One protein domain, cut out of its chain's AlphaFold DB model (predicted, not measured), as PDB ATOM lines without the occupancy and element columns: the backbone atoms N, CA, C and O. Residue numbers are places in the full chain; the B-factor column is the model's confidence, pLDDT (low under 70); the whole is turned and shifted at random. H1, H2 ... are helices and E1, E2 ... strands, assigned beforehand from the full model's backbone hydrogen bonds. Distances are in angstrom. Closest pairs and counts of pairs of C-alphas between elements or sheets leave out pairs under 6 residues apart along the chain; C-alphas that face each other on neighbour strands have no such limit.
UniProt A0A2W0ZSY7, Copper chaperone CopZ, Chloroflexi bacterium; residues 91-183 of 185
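What this domain is: This is residues 91 to 183 of the 185 residues of the protein "Copper chaperone CopZ" of Chloroflexi bacterium (UniProt A0A2W0ZSY7). Two small sheets of three strands each, E1 E2 E3 and E4 E6 E5, are partly face to face as a sandwich with their strands crossed, and the helix H1 covers the face of the second sheet that is turned away from the first. A long link, residues 119 to 132, carries the chain from one sheet to the other. The printed part has 93 residues, with six named strands and one named helix in the order E1 E2 E3 E4 H1 E5 E6; both sheets are antiparallel, and the class is mostly strand. It is compact, with a radius of gyration of the C-alphas of 12.8 A, and spans 39 by 26 by 18 A.

Where its parts are: Find C-alpha 91 at (50.447, 19.780, 213.167), where E1 begins; it runs 19.0 A to residue 97. E2, residues 100 to 106, covers 20.1 A, and E3, residues 112 to 118, 19.6 A. Look next at E4, residues 133 to 138, 16.8 A long. H1, residues 142 to 152, begins at C-alpha 142, (39.808, 16.925, 201.440), and is 15.2 A long. E5, residues 159 to 168, measures 25.8 A; E6, residues 174 to 182, measures 26.6 A and ends at C-alpha 182, (48.600, 29.927, 195.495).

How they stand to each other: Start with E1, E2 and E3, a meander, each strand the antiparallel neighbour of the one before. In the hairpin E1 and E2, N 94 and O 102 are 2.9 A apart, within hydrogen-bond range; in the hairpin E2 and E3, N 103 and O 115 are at 2.8 A. In the other sheet, E6 is the inner strand: look for N 134 of E4 and O 180 at 2.7 A, and for N 165 of E5 and O 177 at 2.8 A. The two sheets form a sandwich, two sheets face to face, their best planes 27 degrees apart and their strands at 40 degrees; the closest C-alphas of E3 and E4 are those of Leu 115 and Ile 137, 7.4 A. H1 is on the sheet E4 E6 E5, making two layers, at a height over the sheet of 7.2 A, slantwise to the strands at 47 degrees to E4 on the local plane. Its closest C-alphas to E6 are those of Ser 142 and Ser 178, 5.6 A. E4, H1 and E5 form a split strand-helix-strand unit, two strands running the same way with E6 between them, its crossover right-handed. In H1 every O i to N i+4 pair is within hydrogen-bond range.

The domain as a whole: The C-alphas farthest apart are those of Ser 98 and Ser 156, 39.3 A. The printed part has no cut. The link E3 to E4 is long, and in it residues 127 to 128 pair antiparallel with residues 134 to 135 of E4. The mean pLDDT of the printed part is 80.0; look for values under 70 at residues 122 to 123, 154 to 163 and 183.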
ATOM      1  N   ILE A  91      51.878  19.869 212.854       86.81
ATOM      2  CA  ILE A  91      50.447  19.780 213.167       86.81
ATOM      3  C   ILE A  91      50.256  19.459 214.648       86.81
ATOM      4  O   ILE A  91      50.802  18.486 215.167       86.81
ATOM      5  N   LYS A  92      49.429  20.254 215.330       89.00
ATOM      6  CA  LYS A  92      49.028  20.045 216.726       89.00
ATOM      7  C   LYS A  92      47.519  19.959 216.819       89.00
ATOM      8  O   LYS A  92      46.817  20.860 216.381       89.00
ATOM      9  N   ILE A  93      47.022  18.902 217.445       90.25
ATOM     10  CA  ILE A  93      45.586  18.673 217.606       90.25
ATOM     11  C   ILE A  93      45.256  18.761 219.090       90.25
ATOM     12  O   ILE A  93      45.892  18.092 219.907       90.25
ATOM     13  N   LYS A  94      44.274  19.588 219.447       88.19
ATOM     14  CA  LYS A  94      43.793  19.736 220.823       88.19
ATOM     15  C   LYS A  94      42.297  19.471 220.878       88.19
ATOM     16  O   LYS A  94      41.543  19.968 220.050       88.19
ATOM     17  N   ALA A  95      41.870  18.682 221.859       88.44
ATOM     18  CA  ALA A  95      40.456  18.577 222.197       88.44
ATOM     19  C   ALA A  95      40.041  19.834 222.971       88.44
ATOM     20  O   ALA A  95      40.727  20.204 223.924       88.44
ATOM     21  N   ASN A  96      38.934  20.461 222.573       77.62
ATOM     22  CA  ASN A  96      38.394  21.638 223.258       77.62
ATOM     23  C   ASN A  96      37.199  21.248 224.140       77.62
ATOM     24  O   ASN A  96      37.210  21.473 225.346       77.62
ATOM     25  N   GLU A  97      36.201  20.593 223.546       75.00
ATOM     26  CA  GLU A  97      34.988  20.081 224.203       75.00
ATOM     27  C   GLU A  97      34.675  18.672 223.667       75.00
ATOM     28  O   GLU A  97      35.319  18.225 222.718       75.00
ATOM     29  N   SER A  98      33.686  17.967 224.237       73.00
ATOM     30  CA  SER A  98      33.392  16.548 223.940       73.00
ATOM     31  C   SER A  98      33.276  16.188 222.449       73.00
ATOM     32  O   SER A  98      33.547  15.048 222.082       73.00
ATOM     33  N   ASP A  99      32.918  17.147 221.592       83.62
ATOM     34  CA  ASP A  99      32.726  16.946 220.152       83.62
ATOM     35  C   ASP A  99      33.510  17.941 219.278       83.62
ATOM     36  O   ASP A  99      33.236  18.054 218.082       83.62
ATOM     37  N   GLN A 100      34.470  18.677 219.849       86.62
ATOM     38  CA  GLN A 100      35.241  19.698 219.134       86.62
ATOM     39  C   GLN A 100      36.746  19.510 219.312       86.62
ATOM     40  O   GLN A 100      37.241  19.312 220.424       86.62
ATOM     41  N   ALA A 101      37.482  19.647 218.214       88.88
ATOM     42  CA  ALA A 101      38.933  19.714 218.215       88.88
ATOM     43  C   ALA A 101      39.410  20.937 217.436       88.88
ATOM     44  O   ALA A 101      38.829  21.279 216.405       88.88
ATOM     45  N   SER A 102      40.491  21.557 217.902       89.00
ATOM     46  CA  SER A 102      41.273  22.478 217.089       89.00
ATOM     47  C   SER A 102      42.489  21.768 216.511       89.00
ATOM     48  O   SER A 102      43.169  20.980 217.174       89.00
ATOM     49  N   VAL A 103      42.753  22.042 215.242       89.81
ATOM     50  CA  VAL A 103      43.925  21.581 214.509       89.81
ATOM     51  C   VAL A 103      44.734  22.814 214.161       89.81
ATOM     52  O   VAL A 103      44.322  23.628 213.339       89.81
ATOM     53  N   HIS A 104      45.874  22.946 214.819       91.38
ATOM     54  CA  HIS A 104      46.843  23.995 214.570       91.38
ATOM     55  C   HIS A 104      47.897  23.485 213.600       91.38
ATOM     56  O   HIS A 104      48.381  22.361 213.761       91.38
ATOM     57  N   TYR A 105      48.281  24.305 212.628       88.12
ATOM     58  CA  TYR A 105      49.468  24.040 211.830       88.12
ATOM     59  C   TYR A 105      50.303  25.295 211.589       88.12
ATOM     60  O   TYR A 105      49.785  26.399 211.414       88.12
ATOM     61  N   SER A 106      51.621  25.106 211.541       86.06
ATOM     62  CA  SER A 106      52.587  26.184 211.323       86.06
ATOM     63  C   SER A 106      52.773  26.475 209.832       86.06
ATOM     64  O   SER A 106      53.530  25.761 209.178       86.06
ATOM     65  N   CYS A 107      52.131  27.508 209.287       85.19
ATOM     66  CA  CYS A 107      52.242  27.904 207.879       85.19
ATOM     67  C   CYS A 107      53.680  28.307 207.490       85.19
ATOM     68  O   CYS A 107      54.429  28.849 208.302       85.19
ATOM     69  N   HIS A 108      54.057  28.116 206.222       77.00
ATOM     70  CA  HIS A 108      55.396  28.446 205.711       77.00
ATOM     71  C   HIS A 108      55.761  29.938 205.841       77.00
ATOM     72  O   HIS A 108      56.937  30.295 205.824       77.00
ATOM     73  N   CYS A 109      54.762  30.817 205.946       76.81
ATOM     74  CA  CYS A 109      54.954  32.250 206.160       76.81
ATOM     75  C   CYS A 109      55.187  32.621 207.637       76.81
ATOM     76  O   CYS A 109      55.447  33.785 207.931       76.81
ATOM     77  N   GLY A 110      55.100  31.654 208.559       79.19
ATOM     78  CA  GLY A 110      55.277  31.842 210.002       79.19
ATOM     79  C   GLY A 110      53.979  32.002 210.802       79.19
ATOM     80  O   GLY A 110      54.043  32.133 212.022       79.19
ATOM     81  N   CYS A 111      52.808  31.986 210.158       81.50
ATOM     82  CA  CYS A 111      51.521  32.033 210.858       81.50
ATOM     83  C   CYS A 111      51.175  30.691 211.522       81.50
ATOM     84  O   CYS A 111      51.375  29.635 210.922       81.50
ATOM     85  N   ASP A 112      50.586  30.737 212.717       84.88
ATOM     86  CA  ASP A 112      49.881  29.596 213.313       84.88
ATOM     87  C   ASP A 112      48.425  29.632 212.842       84.88
ATOM     88  O   ASP A 112      47.726  30.624 213.058       84.88
ATOM     89  N   ILE A 113      47.994  28.590 212.135       88.94
ATOM     90  CA  ILE A 113      46.649  28.507 211.565       88.94
ATOM     91  C   ILE A 113      45.829  27.528 212.384       88.94
ATOM     92  O   ILE A 113      46.204  26.365 212.494       88.94
ATOM     93  N   GLU A 114      44.690  27.984 212.900       89.44
ATOM     94  CA  GLU A 114      43.737  27.158 213.633       89.44
ATOM     95  C   GLU A 114      42.545  26.776 212.747       89.44
ATOM     96  O   GLU A 114      41.853  27.623 212.178       89.44
ATOM     97  N   LEU A 115      42.279  25.477 212.666       88.19
ATOM     98  CA  LEU A 115      41.107  24.901 212.023       88.19
ATOM     99  C   LEU A 115      40.249  24.213 213.082       88.19
ATOM    100  O   LEU A 115      40.712  23.307 213.775       88.19
ATOM    101  N   LEU A 116      38.986  24.616 213.187       86.38
ATOM    102  CA  LEU A 116      38.030  23.998 214.102       86.38
ATOM    103  C   LEU A 116      37.301  22.848 213.411       86.38
ATOM    104  O   LEU A 116      36.732  23.016 212.333       86.38
ATOM    105  N   PHE A 117      37.283  21.687 214.059       86.06
ATOM    106  CA  PHE A 117      36.540  20.515 213.621       86.06
ATOM    107  C   PHE A 117      35.507  20.132 214.678       86.06
ATOM    108  O   PHE A 117      35.857  19.846 215.823       86.06
ATOM    109  N   ASN A 118      34.235  20.082 214.283       84.88
ATOM    110  CA  ASN A 118      33.145  19.599 215.127       84.88
ATOM    111  C   ASN A 118      32.637  18.256 214.590       84.88
ATOM    112  O   ASN A 118      32.297  18.142 213.418       84.88
ATOM    113  N   ARG A 119      32.576  17.235 215.444       82.44
ATOM    114  CA  ARG A 119      32.164  15.881 215.059       82.44
ATOM    115  C   ARG A 119      30.690  15.790 214.654       82.44
ATOM    116  O   ARG A 119      30.361  15.029 213.749       82.44
ATOM    117  N   GLN A 120      29.812  16.509 215.350       80.44
ATOM    118  CA  GLN A 120      28.358  16.416 215.180       80.44
ATOM    119  C   GLN A 120      27.843  17.309 214.052       80.44
ATOM    120  O   GLN A 120      26.896  16.949 213.360       80.44
ATOM    121  N   ASN A 121      28.477  18.463 213.863       77.38
ATOM    122  CA  ASN A 121      28.154  19.400 212.800       77.38
ATOM    123  C   ASN A 121      29.446  19.866 212.128       77.38
ATOM    124  O   ASN A 121      29.951  20.948 212.442       77.38
ATOM    125  N   PRO A 122      30.039  19.028 211.269       67.06
ATOM    126  CA  PRO A 122      31.336  19.333 210.721       67.06
ATOM    127  C   PRO A 122      31.203  20.437 209.669       67.06
ATOM    128  O   PRO A 122      30.641  20.250 208.590       67.06
ATOM    129  N   ILE A 123      31.702  21.621 210.018       69.94
ATOM    130  CA  ILE A 123      31.751  22.774 209.126       69.94
ATOM    131  C   ILE A 123      33.102  22.751 208.417       69.94
ATOM    132  O   ILE A 123      34.149  22.941 209.036       69.94
ATOM    133  N   PHE A 124      33.079  22.523 207.109       77.06
ATOM    134  CA  PHE A 124      34.277  22.417 206.282       77.06
ATOM    135  C   PHE A 124      34.531  23.725 205.551       77.06
ATOM    136  O   PHE A 124      34.308  23.841 204.350       77.06
ATOM    137  N   ASN A 125      34.961  24.734 206.299       74.94
ATOM    138  CA  ASN A 125      35.264  26.026 205.706       74.94
ATOM    139  C   ASN A 125      36.685  26.038 205.158       74.94
ATOM    140  O   ASN A 125      37.635  25.646 205.838       74.94
ATOM    141  N   LEU A 126      36.816  26.554 203.941       82.12
ATOM    142  CA  LEU A 126      38.100  26.946 203.392       82.12
ATOM    143  C   LEU A 126      38.675  28.079 204.245       82.12
ATOM    144  O   LEU A 126      38.137  29.188 204.228       82.12
ATOM    145  N   GLN A 127      39.757  27.798 204.963       84.12
ATOM    146  CA  GLN A 127      40.544  28.831 205.623       84.12
ATOM    147  C   GLN A 127      41.608  29.351 204.674       84.12
ATOM    148  O   GLN A 127      42.283  28.561 204.011       84.12
ATOM    149  N   ASP A 128      41.768  30.665 204.639       82.75
ATOM    150  CA  ASP A 128      42.810  31.349 203.890       82.75
ATOM    151  C   ASP A 128      43.792  32.061 204.827       82.75
ATOM    152  O   ASP A 128      43.446  32.549 205.901       82.75
ATOM    153  N   CYS A 129      45.056  32.070 204.425       82.62
ATOM    154  CA  CYS A 129      46.145  32.772 205.081       82.62
ATOM    155  C   CYS A 129      46.619  33.914 204.179       82.62
ATOM    156  O   CYS A 129      46.592  33.807 202.950       82.62
ATOM    157  N   CYS A 130      47.141  34.987 204.774       76.81
ATOM    158  CA  CYS A 130      47.596  36.182 204.060       76.81
ATOM    159  C   CYS A 130      48.697  35.929 203.014       76.81
ATOM    160  O   CYS A 130      48.917  36.773 202.153       76.81
ATOM    161  N   CYS A 131      49.391  34.788 203.069       76.12
ATOM    162  CA  CYS A 131      50.389  34.379 202.076       76.12
ATOM    163  C   CYS A 131      49.804  33.626 200.865       76.12
ATOM    164  O   CYS A 131      50.562  33.033 200.099       76.12
ATOM    165  N   GLY A 132      48.475  33.583 200.721       80.00
ATOM    166  CA  GLY A 132      47.807  32.829 199.658       80.00
ATOM    167  C   GLY A 132      47.769  31.319 199.915       80.00
ATOM    168  O   GLY A 132      47.575  30.540 198.985       80.00
ATOM    169  N   THR A 133      47.972  30.884 201.163       85.31
ATOM    170  CA  THR A 133      47.751  29.485 201.558       85.31
ATOM    171  C   THR A 133      46.283  29.273 201.891       85.31
ATOM    172  O   THR A 133      45.692  30.047 202.634       85.31
ATOM    173  N   PHE A 134      45.719  28.194 201.377       87.81
ATOM    174  CA  PHE A 134      44.378  27.717 201.644       87.81
ATOM    175  C   PHE A 134      44.456  26.377 202.363       87.81
ATOM    176  O   PHE A 134      45.300  25.540 202.045       87.81
ATOM    177  N   SER A 135      43.556  26.143 203.309       89.00
ATOM    178  CA  SER A 135      43.494  24.876 204.029       89.00
ATOM    179  C   SER A 135      42.067  24.462 204.343       89.00
ATOM    180  O   SER A 135      41.193  25.305 204.547       89.00
ATOM    181  N   ILE A 136      41.833  23.152 204.367       88.69
ATOM    182  CA  ILE A 136      40.551  22.563 204.756       88.69
ATOM    183  C   ILE A 136      40.787  21.244 205.489       88.69
ATOM    184  O   ILE A 136      41.706  20.491 205.155       88.69
ATOM    185  N   ILE A 137      39.914  20.929 206.442       88.38
ATOM    186  CA  ILE A 137      39.830  19.600 207.054       88.38
ATOM    187  C   ILE A 137      38.558  18.940 206.558       88.38
ATOM    188  O   ILE A 137      37.507  19.568 206.565       88.38
ATOM    189  N   HIS A 138      38.638  17.679 206.143       85.19
ATOM    190  CA  HIS A 138      37.468  16.908 205.729       85.19
ATOM    191  C   HIS A 138      37.633  15.423 206.101       85.19
ATOM    192  O   HIS A 138      38.752  14.920 206.036       85.19
ATOM    193  N   PRO A 139      36.566  14.678 206.456       78.69
ATOM    194  CA  PRO A 139      36.643  13.248 206.776       78.69
ATOM    195  C   PRO A 139      37.238  12.381 205.661       78.69
ATOM    196  O   PRO A 139      37.830  11.344 205.935       78.69
ATOM    197  N   SER A 140      37.072  12.793 204.404       76.94
ATOM    198  CA  SER A 140      37.602  12.100 203.225       76.94
ATOM    199  C   SER A 140      37.691  13.032 202.016       76.94
ATOM    200  O   SER A 140      36.917  13.975 201.904       76.94
ATOM    201  N   ASN A 141      38.600  12.783 201.078       75.06
ATOM    202  CA  ASN A 141      38.735  13.563 199.841       75.06
ATOM    203  C   ASN A 141      38.910  15.077 200.066       75.06
ATOM    204  O   ASN A 141      38.409  15.873 199.266       75.06
ATOM    205  N   SER A 142      39.623  15.494 201.122       77.69
ATOM    206  CA  SER A 142      39.808  16.925 201.440       77.69
ATOM    207  C   SER A 142      40.367  17.720 200.252       77.69
ATOM    208  O   SER A 142      39.967  18.861 200.047       77.69
ATOM    209  N   TYR A 143      41.160  17.070 199.394       74.88
ATOM    210  CA  TYR A 143      41.664  17.596 198.123       74.88
ATOM    211  C   TYR A 143      40.569  18.046 197.139       74.88
ATOM    212  O   TYR A 143      40.642  19.122 196.550       74.88
ATOM    213  N   LYS A 144      39.510  17.249 196.959       74.00
ATOM    214  CA  LYS A 144      38.403  17.619 196.064       74.00
ATOM    215  C   LYS A 144      37.615  18.795 196.639       74.00
ATOM    216  O   LYS A 144      37.176  19.675 195.897       74.00
ATOM    217  N   HIS A 145      37.445  18.812 197.958       80.19
ATOM    218  CA  HIS A 145      36.710  19.867 198.645       80.19
ATOM    219  C   HIS A 145      37.458  21.198 198.593       80.19
ATOM    220  O   HIS A 145      36.874  22.185 198.161       80.19
ATOM    221  N   ILE A 146      38.759  21.223 198.898       80.06
ATOM    222  CA  ILE A 146      39.557  22.452 198.798       80.06
ATOM    223  C   ILE A 146      39.546  23.019 197.370       80.06
ATOM    224  O   ILE A 146      39.384  24.222 197.202       80.06
ATOM    225  N   GLN A 147      39.608  22.174 196.334       75.81
ATOM    226  CA  GLN A 147      39.484  22.620 194.941       75.81
ATOM    227  C   GLN A 147      38.117  23.210 194.621       75.81
ATOM    228  O   GLN A 147      38.032  24.232 193.938       75.81
ATOM    229  N   THR A 148      37.054  22.559 195.095       79.56
ATOM    230  CA  THR A 148      35.679  23.018 194.884       79.56
ATOM    231  C   THR A 148      35.480  24.391 195.513       79.56
ATOM    232  O   THR A 148      35.004  25.302 194.842       79.56
ATOM    233  N   GLU A 149      35.926  24.566 196.757       82.19
ATOM    234  CA  GLU A 149      35.806  25.827 197.491       82.19
ATOM    235  C   GLU A 149      36.638  26.949 196.860       82.19
ATOM    236  O   GLU A 149      36.156  28.063 196.660       82.19
ATOM    237  N   ILE A 150      37.879  26.653 196.477       77.44
ATOM    238  CA  ILE A 150      38.748  27.601 195.773       77.44
ATOM    239  C   ILE A 150      38.122  28.040 194.439       77.44
ATOM    240  O   ILE A 150      38.093  29.233 194.122       77.44
ATOM    241  N   SER A 151      37.589  27.084 193.672       74.12
ATOM    242  CA  SER A 151      36.928  27.353 192.389       74.12
ATOM    243  C   SER A 151      35.663  28.191 192.582       74.12
ATOM    244  O   SER A 151      35.430  29.133 191.827       74.12
ATOM    245  N   ALA A 152      34.877  27.905 193.625       80.19
ATOM    246  CA  ALA A 152      33.682  28.669 193.975       80.19
ATOM    247  C   ALA A 152      34.005  30.127 194.349       80.19
ATOM    248  O   ALA A 152      33.217  31.026 194.061       80.19
ATOM    249  N   LYS A 153      35.187  30.386 194.924       75.38
ATOM    250  CA  LYS A 153      35.672  31.742 195.226       75.38
ATOM    251  C   LYS A 153      36.213  32.508 194.000       75.38
ATOM    252  O   LYS A 153      36.700  33.622 194.167       75.38
ATOM    253  N   ASN A 154      36.110  31.965 192.778       67.50
ATOM    254  CA  ASN A 154      36.633  32.556 191.532       67.50
ATOM    255  C   ASN A 154      38.133  32.912 191.590       67.50
ATOM    256  O   ASN A 154      38.593  33.852 190.936       67.50
ATOM    257  N   ILE A 155      38.915  32.168 192.372       66.56
ATOM    258  CA  ILE A 155      40.346  32.426 192.524       66.56
ATOM    259  C   ILE A 155      41.066  31.816 191.311       66.56
ATOM    260  O   ILE A 155      41.344  30.622 191.258       66.56
ATOM    261  N   SER A 156      41.309  32.646 190.289       53.03
ATOM    262  CA  SER A 156      41.859  32.275 188.972       53.03
ATOM    263  C   SER A 156      43.384  32.095 188.984       53.03
ATOM    264  O   SER A 156      44.112  32.689 188.191       53.03
ATOM    265  N   THR A 157      43.894  31.306 189.920       56.00
ATOM    266  CA  THR A 157      45.328  31.019 190.028       56.00
ATOM    267  C   THR A 157      45.587  29.532 189.981       56.00
ATOM    268  O   THR A 157      44.775  28.723 190.419       56.00
ATOM    269  N   THR A 158      46.737  29.163 189.439       62.00
ATOM    270  CA  THR A 158      47.283  27.826 189.619       62.00
ATOM    271  C   THR A 158      47.664  27.658 191.090       62.00
ATOM    272  O   THR A 158      48.183  28.580 191.721       62.00
ATOM    273  N   PHE A 159      47.358  26.497 191.663       64.69
ATOM    274  CA  PHE A 159      47.717  26.167 193.039       64.69
ATOM    275  C   PHE A 159      48.775  25.081 193.028       64.69
ATOM    276  O   PHE A 159      48.659  24.096 192.298       64.69
ATOM    277  N   GLU A 160      49.785  25.259 193.862       62.66
ATOM    278  CA  GLU A 160      50.699  24.201 194.241       62.66
ATOM    279  C   GLU A 160      50.116  23.524 195.485       62.66
ATOM    280  O   GLU A 160      50.013  24.114 196.562       62.66
ATOM    281  N   PHE A 161      49.644  22.290 195.318       61.38
ATOM    282  CA  PHE A 161      49.203  21.472 196.442       61.38
ATOM    283  C   PHE A 161      50.427  20.934 197.153       61.38
ATOM    284  O   PHE A 161      51.132  20.087 196.607       61.38
ATOM    285  N   ILE A 162      50.667  21.438 198.356       59.50
ATOM    286  CA  ILE A 162      51.890  21.114 199.082       59.50
ATOM    287  C   ILE A 162      51.687  19.887 199.951       59.50
ATOM    288  O   ILE A 162      52.611  19.088 200.086       59.50
ATOM    289  N   ASN A 163      50.495  19.720 200.537       68.12
ATOM    290  CA  ASN A 163      50.329  18.650 201.503       68.12
ATOM    291  C   ASN A 163      48.891  18.146 201.679       68.12
ATOM    292  O   ASN A 163      47.944  18.936 201.727       68.12
ATOM    293  N   ILE A 164      48.760  16.825 201.817       77.69
ATOM    294  CA  ILE A 164      47.562  16.137 202.293       77.69
ATOM    295  C   ILE A 164      48.000  15.269 203.465       77.69
ATOM    296  O   ILE A 164      48.671  14.262 203.279       77.69
ATOM    297  N   GLU A 165      47.588  15.645 204.664       79.31
ATOM    298  CA  GLU A 165      47.970  14.956 205.891       79.31
ATOM    299  C   GLU A 165      46.779  14.162 206.418       79.31
ATOM    300  O   GLU A 165      45.680  14.699 206.604       79.31
ATOM    301  N   ASN A 166      46.989  12.871 206.665       81.69
ATOM    302  CA  ASN A 166      46.003  12.034 207.338       81.69
ATOM    303  C   ASN A 166      46.198  12.194 208.847       81.69
ATOM    304  O   ASN A 166      47.200  11.750 209.403       81.69
ATOM    305  N   ILE A 167      45.234  12.823 209.512       86.62
ATOM    306  CA  ILE A 167      45.307  13.114 210.942       86.62
ATOM    307  C   ILE A 167      44.178  12.415 211.696       86.62
ATOM    308  O   ILE A 167      43.066  12.254 211.191       86.62
ATOM    309  N   ALA A 168      44.461  12.001 212.927       85.19
ATOM    310  CA  ALA A 168      43.462  11.431 213.818       85.19
ATOM    311  C   ALA A 168      42.968  12.502 214.793       85.19
ATOM    312  O   ALA A 168      43.758  13.127 215.501       85.19
ATOM    313  N   MET A 169      41.653  12.693 214.851       87.75
ATOM    314  CA  MET A 169      41.026  13.529 215.871       87.75
ATOM    315  C   MET A 169      41.213  12.917 217.270       87.75
ATOM    316  O   MET A 169      41.431  11.709 217.376       87.75
ATOM    317  N   PRO A 170      41.065  13.695 218.361       87.06
ATOM    318  CA  PRO A 170      41.281  13.200 219.726       87.06
ATOM    319  C   PRO A 170      40.435  11.974 220.109       87.06
ATOM    320  O   PRO A 170      40.846  11.168 220.935       87.06
ATOM    321  N   TRP A 171      39.269  11.802 219.482       86.50
ATOM    322  CA  TRP A 171      38.388  10.636 219.643       86.50
ATOM    323  C   TRP A 171      38.664   9.498 218.640       86.50
ATOM    324  O   TRP A 171      37.829   8.612 218.465       86.50
ATOM    325  N   GLY A 172      39.803   9.522 217.943       83.19
ATOM    326  CA  GLY A 172      40.266   8.467 217.032       83.19
ATOM    327  C   GLY A 172      39.663   8.492 215.625       83.19
ATOM    328  O   GLY A 172      39.963   7.612 214.823       83.19
ATOM    329  N   GLN A 173      38.821   9.475 215.293       84.50
ATOM    330  CA  GLN A 173      38.265   9.593 213.944       84.50
ATOM    331  C   GLN A 173      39.346  10.047 212.952       84.50
ATOM    332  O   GLN A 173      39.945  11.104 213.172       84.50
ATOM    333  N   PRO A 174      39.567   9.314 211.846       83.12
ATOM    334  CA  PRO A 174      40.470   9.758 210.798       83.12
ATOM    335  C   PRO A 174      39.834  10.902 210.006       83.12
ATOM    336  O   PRO A 174      38.649  10.859 209.662       83.12
ATOM    337  N   VAL A 175      40.631  11.919 209.704       87.06
ATOM    338  CA  VAL A 175      40.283  12.997 208.781       87.06
ATOM    339  C   VAL A 175      41.507  13.365 207.940       87.06
ATOM    340  O   VAL A 175      42.632  12.971 208.240       87.06
ATOM    341  N   GLN A 176      41.291  14.153 206.895       85.12
ATOM    342  CA  GLN A 176      42.340  14.643 206.015       85.12
ATOM    343  C   GLN A 176      42.434  16.164 206.090       85.12
ATOM    344  O   GLN A 176      41.443  16.859 205.855       85.12
ATOM    345  N   LEU A 177      43.634  16.677 206.341       87.50
ATOM    346  CA  LEU A 177      43.986  18.087 206.209       87.50
ATOM    347  C   LEU A 177      44.611  18.303 204.829       87.50
ATOM    348  O   LEU A 177      45.657  17.737 204.540       87.50
ATOM    349  N   SER A 178      43.981  19.111 203.981       85.94
ATOM    350  CA  SER A 178      44.583  19.558 202.721       85.94
ATOM    351  C   SER A 178      45.088  20.984 202.863       85.94
ATOM    352  O   SER A 178      44.361  21.838 203.373       85.94
ATOM    353  N   ILE A 179      46.296  21.242 202.363       86.31
ATOM    354  CA  ILE A 179      46.910  22.569 202.303       86.31
ATOM    355  C   ILE A 179      47.336  22.845 200.857       86.31
ATOM    356  O   ILE A 179      48.129  22.109 200.266       86.31
ATOM    357  N   ALA A 180      46.804  23.922 200.290       83.62
ATOM    358  CA  ALA A 180      47.111  24.400 198.951       83.62
ATOM    359  C   ALA A 180      47.748  25.782 199.036       83.62
ATOM    360  O   ALA A 180      47.283  26.625 199.792       83.62
ATOM    361  N   ILE A 181      48.780  26.045 198.246       80.00
ATOM    362  CA  ILE A 181      49.397  27.367 198.169       80.00
ATOM    363  C   ILE A 181      49.152  27.938 196.787       80.00
ATOM    364  O   ILE A 181      49.336  27.268 195.773       80.00
ATOM    365  N   GLN A 182      48.711  29.188 196.737       75.50
ATOM    366  CA  GLN A 182      48.600  29.927 195.495       75.50
ATOM    367  C   GLN A 182      49.987  30.054 194.854       75.50
ATOM    368  O   GLN A 182      50.940  30.513 195.490       75.50
ATOM    369  N   LYS A 183      50.117  29.622 193.595       63.75
ATOM    370  CA  LYS A 183      51.309  29.895 192.796       63.75
ATOM    371  C   LYS A 183      51.203  31.369 192.404       63.75
ATOM    372  O   LYS A 183      50.258  31.749 191.711       63.75
TER     373      LYS A 183